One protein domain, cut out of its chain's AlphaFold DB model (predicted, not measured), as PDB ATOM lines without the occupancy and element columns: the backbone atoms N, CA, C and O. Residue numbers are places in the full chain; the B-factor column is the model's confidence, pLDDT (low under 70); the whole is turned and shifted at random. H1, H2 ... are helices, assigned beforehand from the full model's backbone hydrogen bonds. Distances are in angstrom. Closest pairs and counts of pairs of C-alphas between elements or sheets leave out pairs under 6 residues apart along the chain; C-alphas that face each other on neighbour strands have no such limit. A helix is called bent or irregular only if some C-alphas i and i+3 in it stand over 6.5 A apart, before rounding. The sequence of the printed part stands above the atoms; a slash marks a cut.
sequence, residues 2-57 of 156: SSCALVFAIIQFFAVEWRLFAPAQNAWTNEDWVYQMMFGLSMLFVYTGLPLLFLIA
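Overview. This is residues 2 to 57 of the 156 residues of an uncharacterized protein of Trypanosoma rangeli SC58 (UniProt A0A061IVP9). Two long helices, H1 and then H2, run opposite ways as an open, loose U with few contacts between its arms; H1 kinks near residue 20 toward the closed end, and residues 49 to 57 stick out past the start of H1. The printed part has 56 residues, is all helix with no named strand, and is loose, with a radius of gyration of the C-alphas of 14.1 A. It spans 46 by 23 by 14 A, only just elongated.

Along the chain. H1, residues 2 to 27, begins at C-alpha 2 (45.061, 1.922, 5.394) and measures 33.9 A. It has a kink of 72 degrees near residue 20 and is irregular: C-alphas 23 and 26 are 7.3 A apart. H2, residues 30 to 56, measures 39.3 A and ends at C-alpha 56 (56.031, 3.981, 16.397).

Arrangement. H1 and H2 are close but not clearly touching; their closest C-alphas, of Ser 2 and Thr 48, are 7.6 A apart. They run opposite ways at a shallow tilt of 24 degrees. O i to N i+4 pairs are within hydrogen-bond range in 14 of 22 cases in H1 and 21 of 23 in H2.

Size, cuts and confidence. The C-alphas farthest apart, of Asn 26 and Ala 57, are 46.1 A apart. The printed part has no cut, and the link from H1 to H2 is tight. The model's pLDDT is under 70 at residues 2 to 3, 5 to 6, 20 to 28 and 57.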
ATOM      1  N   SER A   2      46.412   2.158   4.836       66.31
ATOM      2  CA  SER A   2      45.061   1.922   5.394       66.31
ATOM      3  C   SER A   2      43.990   1.517   4.353       66.31
ATOM      4  O   SER A   2      43.065   0.774   4.660       66.31
ATOM      5  N   SER A   3      44.150   1.919   3.084       64.38
ATOM      6  CA  SER A   3      43.097   1.745   2.064       64.38
ATOM      7  C   SER A   3      42.804   0.279   1.702       64.38
ATOM      8  O   SER A   3      41.647  -0.114   1.604       64.38
ATOM      9  N   CYS A   4      43.831  -0.570   1.570       70.50
ATOM     10  CA  CYS A   4      43.627  -1.981   1.220       70.50
ATOM     11  C   CYS A   4      42.911  -2.764   2.331       70.50
ATOM     12  O   CYS A   4      42.053  -3.587   2.037       70.50
ATOM     13  N   ALA A   5      43.222  -2.486   3.602       67.00
ATOM     14  CA  ALA A   5      42.573  -3.139   4.740       67.00
ATOM     15  C   ALA A   5      41.080  -2.788   4.820       67.00
ATOM     16  O   ALA A   5      40.254  -3.654   5.094       67.00
ATOM     17  N   LEU A   6      40.730  -1.539   4.504       69.69
ATOM     18  CA  LEU A   6      39.344  -1.087   4.439       69.69
ATOM     19  C   LEU A   6      38.574  -1.817   3.330       69.69
ATOM     20  O   LEU A   6      37.459  -2.278   3.557       69.69
ATOM     21  N   VAL A   7      39.190  -2.005   2.159       77.25
ATOM     22  CA  VAL A   7      38.596  -2.781   1.057       77.25
ATOM     23  C   VAL A   7      38.350  -4.232   1.474       77.25
ATOM     24  O   VAL A   7      37.251  -4.741   1.262       77.25
ATOM     25  N   PHE A   8      39.317  -4.887   2.125       78.94
ATOM     26  CA  PHE A   8      39.122  -6.250   2.634       78.94
ATOM     27  C   PHE A   8      38.028  -6.332   3.702       78.94
ATOM     28  O   PHE A   8      37.221  -7.255   3.656       78.94
ATOM     29  N   ALA A   9      37.944  -5.359   4.613       74.00
ATOM     30  CA  ALA A   9      36.899  -5.317   5.634       74.00
ATOM     31  C   ALA A   9      35.495  -5.153   5.024       74.00
ATOM     32  O   ALA A   9      34.567  -5.857   5.419       74.00
ATOM     33  N   ILE A  10      35.344  -4.288   4.011       77.50
ATOM     34  CA  ILE A  10      34.083  -4.134   3.270       77.50
ATOM     35  C   ILE A  10      33.723  -5.444   2.563       77.50
ATOM     36  O   ILE A  10      32.590  -5.910   2.666       77.50
ATOM     37  N   ILE A  11      34.681  -6.064   1.869       81.12
ATOM     38  CA  ILE A  11      34.444  -7.327   1.160       81.12
ATOM     39  C   ILE A  11      34.034  -8.429   2.143       81.12
ATOM     40  O   ILE A  11      33.064  -9.133   1.880       81.12
ATOM     41  N   GLN A  12      34.714  -8.560   3.282       82.62
ATOM     42  CA  GLN A  12      34.393  -9.544   4.318       82.62
ATOM     43  C   GLN A  12      32.964  -9.353   4.851       82.62
ATOM     44  O   GLN A  12      32.197 -10.317   4.914       82.62
ATOM     45  N   PHE A  13      32.586  -8.110   5.156       77.44
ATOM     46  CA  PHE A  13      31.253  -7.771   5.650       77.44
ATOM     47  C   PHE A  13      30.156  -8.131   4.633       77.44
ATOM     48  O   PHE A  13      29.190  -8.822   4.962       77.44
ATOM     49  N   PHE A  14      30.327  -7.735   3.368       76.44
ATOM     50  CA  PHE A  14      29.335  -7.998   2.320       76.44
ATOM     51  C   PHE A  14      29.317  -9.456   1.830       76.44
ATOM     52  O   PHE A  14      28.262  -9.947   1.430       76.44
ATOM     53  N   ALA A  15      30.448 -10.164   1.848       77.25
ATOM     54  CA  ALA A  15      30.537 -11.526   1.322       77.25
ATOM     55  C   ALA A  15      30.177 -12.600   2.359       77.25
ATOM     56  O   ALA A  15      29.504 -13.576   2.019       77.25
ATOM     57  N   VAL A  16      30.625 -12.438   3.607       74.38
ATOM     58  CA  VAL A  16      30.519 -13.481   4.642       74.38
ATOM     59  C   VAL A  16      29.402 -13.163   5.629       74.38
ATOM     60  O   VAL A  16      28.571 -14.019   5.927       74.38
ATOM     61  N   GLU A  17      29.337 -11.922   6.105       74.81
ATOM     62  CA  GLU A  17      28.447 -11.549   7.209       74.81
ATOM     63  C   GLU A  17      27.062 -11.097   6.731       74.81
ATOM     64  O   GLU A  17      26.074 -11.249   7.452       74.81
ATOM     65  N   TRP A  18      26.936 -10.653   5.476       73.50
ATOM     66  CA  TRP A  18      25.660 -10.211   4.902       73.50
ATOM     67  C   TRP A  18      24.561 -11.278   4.960       73.50
ATOM     68  O   TRP A  18      23.389 -10.962   5.142       73.50
ATOM     69  N   ARG A  19      24.931 -12.560   4.856       70.12
ATOM     70  CA  ARG A  19      23.996 -13.697   4.953       70.12
ATOM     71  C   ARG A  19      23.348 -13.808   6.337       70.12
ATOM     72  O   ARG A  19      22.209 -14.255   6.427       70.12
ATOM     73  N   LEU A  20      24.066 -13.410   7.387       69.69
ATOM     74  CA  LEU A  20      23.588 -13.399   8.772       69.69
ATOM     75  C   LEU A  20      22.795 -12.119   9.083       69.69
ATOM     76  O   LEU A  20      21.847 -12.169   9.861       69.69
ATOM     77  N   PHE A  21      23.132 -10.999   8.434       65.75
ATOM     78  CA  PHE A  21      22.453  -9.709   8.617       65.75
ATOM     79  C   PHE A  21      21.157  -9.551   7.805       65.75
ATOM     80  O   PHE A  21      20.192  -8.967   8.301       65.75
ATOM     81  N   ALA A  22      21.097 -10.082   6.581       67.06
ATOM     82  CA  ALA A  22      19.944  -9.958   5.686       67.06
ATOM     83  C   ALA A  22      18.587 -10.407   6.284       67.06
ATOM     84  O   ALA A  22      17.601  -9.704   6.065       67.06
ATOM     85  N   PRO A  23      18.477 -11.515   7.049       66.50
ATOM     86  CA  PRO A  23      17.188 -11.938   7.601       66.50
ATOM     87  C   PRO A  23      16.701 -11.091   8.792       66.50
ATOM     88  O   PRO A  23      15.517 -11.145   9.115       66.50
ATOM     89  N   ALA A  24      17.571 -10.305   9.437       63.47
ATOM     90  CA  ALA A  24      17.233  -9.525  10.634       63.47
ATOM     91  C   ALA A  24      16.786  -8.077  10.337       63.47
ATOM     92  O   ALA A  24      16.222  -7.427  11.215       63.47
ATOM     93  N   GLN A  25      16.978  -7.579   9.106       63.09
ATOM     94  CA  GLN A  25      16.709  -6.176   8.740       63.09
ATOM     95  C   GLN A  25      15.255  -5.731   8.954       63.09
ATOM     96  O   GLN A  25      15.017  -4.568   9.259       63.09
ATOM     97  N   ASN A  26      14.280  -6.638   8.844       62.16
ATOM     98  CA  ASN A  26      12.860  -6.290   8.993       62.16
ATOM     99  C   ASN A  26      12.441  -5.978  10.442       62.16
ATOM    100  O   ASN A  26      11.329  -5.500  10.652       62.16
ATOM    101  N   ALA A  27      13.297  -6.259  11.430       67.38
ATOM    102  CA  ALA A  27      13.016  -6.042  12.850       67.38
ATOM    103  C   ALA A  27      13.831  -4.892  13.470       67.38
ATOM    104  O   ALA A  27      13.696  -4.634  14.663       67.38
ATOM    105  N   TRP A  28      14.695  -4.234  12.695       65.62
ATOM    106  CA  TRP A  28      15.644  -3.253  13.220       65.62
ATOM    107  C   TRP A  28      15.035  -1.859  13.327       65.62
ATOM    108  O   TRP A  28      14.406  -1.355  12.395       65.62
ATOM    109  N   THR A  29      15.264  -1.220  14.469       75.81
ATOM    110  CA  THR A  29      14.940   0.188  14.683       75.81
ATOM    111  C   THR A  29      16.058   1.070  14.112       75.81
ATOM    112  O   THR A  29      17.178   0.614  13.871       75.81
ATOM    113  N   ASN A  30      15.792   2.363  13.910       75.50
ATOM    114  CA  ASN A  30      16.820   3.300  13.433       75.50
ATOM    115  C   ASN A  30      17.999   3.460  14.420       75.50
ATOM    116  O   ASN A  30      19.081   3.870  14.006       75.50
ATOM    117  N   GLU A  31      17.812   3.139  15.704       79.56
ATOM    118  CA  GLU A  31      18.863   3.226  16.727       79.56
ATOM    119  C   GLU A  31      19.852   2.055  16.642       79.56
ATOM    120  O   GLU A  31      21.061   2.257  16.777       79.56
ATOM    121  N   ASP A  32      19.373   0.851  16.313       78.81
ATOM    122  CA  ASP A  32      20.206  -0.357  16.191       78.81
ATOM    123  C   ASP A  32      21.271  -0.207  15.099       78.81
ATOM    124  O   ASP A  32      22.421  -0.632  15.249       78.81
ATOM    125  N   TRP A  33      20.914   0.485  14.016       78.38
ATOM    126  CA  TRP A  33      21.841   0.803  12.936       78.38
ATOM    127  C   TRP A  33      22.999   1.694  13.406       78.38
ATOM    128  O   TRP A  33      24.152   1.471  13.030       78.38
ATOM    129  N   VAL A  34      22.722   2.678  14.268       82.44
ATOM    130  CA  VAL A  34      23.748   3.587  14.801       82.44
ATOM    131  C   VAL A  34      24.700   2.839  15.731       82.44
ATOM    132  O   VAL A  34      25.916   3.016  15.618       82.44
ATOM    133  N   TYR A  35      24.180   1.961  16.596       81.75
ATOM    134  CA  TYR A  35      25.019   1.121  17.455       81.75
ATOM    135  C   TYR A  35      25.930   0.201  16.639       81.75
ATOM    136  O   TYR A  35      27.123   0.105  16.933       81.75
ATOM    137  N   GLN A  36      25.411  -0.395  15.564       80.38
ATOM    138  CA  GLN A  36      26.198  -1.242  14.670       80.38
ATOM    139  C   GLN A  36      27.316  -0.459  13.961       80.38
ATOM    140  O   GLN A  36      28.456  -0.928  13.885       80.38
ATOM    141  N   MET A  37      27.024   0.752  13.477       80.50
ATOM    142  CA  MET A  37      28.020   1.606  12.818       80.50
ATOM    143  C   MET A  37      29.096   2.103  13.794       80.50
ATOM    144  O   MET A  37      30.283   2.085  13.460       80.50
ATOM    145  N   MET A  38      28.711   2.495  15.013       84.00
ATOM    146  CA  MET A  38      29.644   2.872  16.082       84.00
ATOM    147  C   MET A  38      30.537   1.698  16.495       84.00
ATOM    148  O   MET A  38      31.749   1.872  16.647       84.00
ATOM    149  N   PHE A  39      29.968   0.497  16.614       81.38
ATOM    150  CA  PHE A  39      30.728  -0.714  16.908       81.38
ATOM    151  C   PHE A  39      31.759  -1.011  15.811       81.38
ATOM    152  O   PHE A  39      32.946  -1.161  16.114       81.38
ATOM    153  N   GLY A  40      31.344  -1.003  14.540       81.44
ATOM    154  CA  GLY A  40      32.241  -1.221  13.402       81.44
ATOM    155  C   GLY A  40      33.365  -0.184  13.320       81.44
ATOM    156  O   GLY A  40      34.527  -0.540  13.113       81.44
ATOM    157  N   LEU A  41      33.049   1.092  13.564       82.25
ATOM    158  CA  LEU A  41      34.043   2.162  13.600       82.25
ATOM    159  C   LEU A  41      35.045   1.974  14.751       82.25
ATOM    160  O   LEU A  41      36.247   2.147  14.549       82.25
ATOM    161  N   SER A  42      34.582   1.575  15.941       82.31
ATOM    162  CA  SER A  42      35.466   1.300  17.083       82.31
ATOM    163  C   SER A  42      36.446   0.158  16.786       82.31
ATOM    164  O   SER A  42      37.645   0.291  17.037       82.31
ATOM    165  N   MET A  43      35.967  -0.920  16.157       80.19
ATOM    166  CA  MET A  43      36.802  -2.048  15.751       80.19
ATOM    167  C   MET A  43      37.824  -1.625  14.698       80.19
ATOM    168  O   MET A  43      38.996  -1.978  14.816       80.19
ATOM    169  N   LEU A  44      37.430  -0.799  13.723       80.06
ATOM    170  CA  LEU A  44      38.360  -0.241  12.739       80.06
ATOM    171  C   LEU A  44      39.509   0.521  13.421       80.06
ATOM    172  O   LEU A  44      40.672   0.327  13.056       80.06
ATOM    173  N   PHE A  45      39.211   1.347  14.429       80.56
ATOM    174  CA  PHE A  45      40.241   2.067  15.181       80.56
ATOM    175  C   PHE A  45      41.166   1.132  15.957       80.56
ATOM    176  O   PHE A  45      42.375   1.342  15.928       80.56
ATOM    177  N   VAL A  46      40.643   0.087  16.601       79.88
ATOM    178  CA  VAL A  46      41.469  -0.894  17.327       79.88
ATOM    179  C   VAL A  46      42.404  -1.631  16.367       79.88
ATOM    180  O   VAL A  46      43.618  -1.664  16.585       79.88
ATOM    181  N   TYR A  47      41.870  -2.156  15.263       75.19
ATOM    182  CA  TYR A  47      42.654  -2.908  14.281       75.19
ATOM    183  C   TYR A  47      43.631  -2.044  13.478       75.19
ATOM    184  O   TYR A  47      44.639  -2.563  13.005       75.19
ATOM    185  N   THR A  48      43.382  -0.739  13.345       77.25
ATOM    186  CA  THR A  48      44.328   0.201  12.714       77.25
ATOM    187  C   THR A  48      45.345   0.749  13.717       77.25
ATOM    188  O   THR A  48      46.507   0.969  13.375       77.25
ATOM    189  N   GLY A  49      44.929   0.964  14.965       77.88
ATOM    190  CA  GLY A  49      45.765   1.508  16.030       77.88
ATOM    191  C   GLY A  49      46.848   0.533  16.471       77.88
ATOM    192  O   GLY A  49      47.982   0.950  16.684       77.88
ATOM    193  N   LEU A  50      46.539  -0.767  16.529       75.69
ATOM    194  CA  LEU A  50      47.509  -1.797  16.906       75.69
ATOM    195  C   LEU A  50      48.759  -1.827  15.995       75.69
ATOM    196  O   LEU A  50      49.866  -1.686  16.513       75.69
ATOM    197  N   PRO A  51      48.639  -1.949  14.656       73.50
ATOM    198  CA  PRO A  51      49.793  -1.927  13.759       73.50
ATOM    199  C   PRO A  51      50.494  -0.564  13.729       73.50
ATOM    200  O   PRO A  51      51.714  -0.522  13.595       73.50
ATOM    201  N   LEU A  52      49.771   0.549  13.903       75.62
ATOM    202  CA  LEU A  52      50.393   1.872  14.028       75.62
ATOM    203  C   LEU A  52      51.277   1.960  15.280       75.62
ATOM    204  O   LEU A  52      52.375   2.513  15.233       75.62
ATOM    205  N   LEU A  53      50.826   1.373  16.387       72.88
ATOM    206  CA  LEU A  53      51.563   1.349  17.645       72.88
ATOM    207  C   LEU A  53      52.846   0.511  17.529       72.88
ATOM    208  O   LEU A  53      53.877   0.923  18.056       72.88
ATOM    209  N   PHE A  54      52.828  -0.583  16.760       71.00
ATOM    210  CA  PHE A  54      54.035  -1.357  16.433       71.00
ATOM    211  C   PHE A  54      55.029  -0.620  15.523       71.00
ATOM    212  O   PHE A  54      56.217  -0.928  15.557       71.00
ATOM    213  N   LEU A  55      54.576   0.340  14.711       73.50
ATOM    214  CA  LEU A  55      55.465   1.140  13.860       73.50
ATOM    215  C   LEU A  55      56.175   2.260  14.630       73.50
ATOM    216  O   LEU A  55      57.284   2.640  14.268       73.50
ATOM    217  N   ILE A  56      55.527   2.812  15.658       71.94
ATOM    218  CA  ILE A  56      56.031   3.981  16.397       71.94
ATOM    219  C   ILE A  56      56.776   3.561  17.667       71.94
ATOM    220  O   ILE A  56      57.718   4.236  18.084       71.94
ATOM    221  N   ALA A  57      56.372   2.457  18.296       69.50
ATOM    222  CA  ALA A  57      56.898   2.043  19.584       69.50
ATOM    223  C   ALA A  57      57.707   0.743  19.508       69.50
ATOM    224  O   ALA A  57      57.474  -0.126  18.674       69.50
TER     225      ALA A  57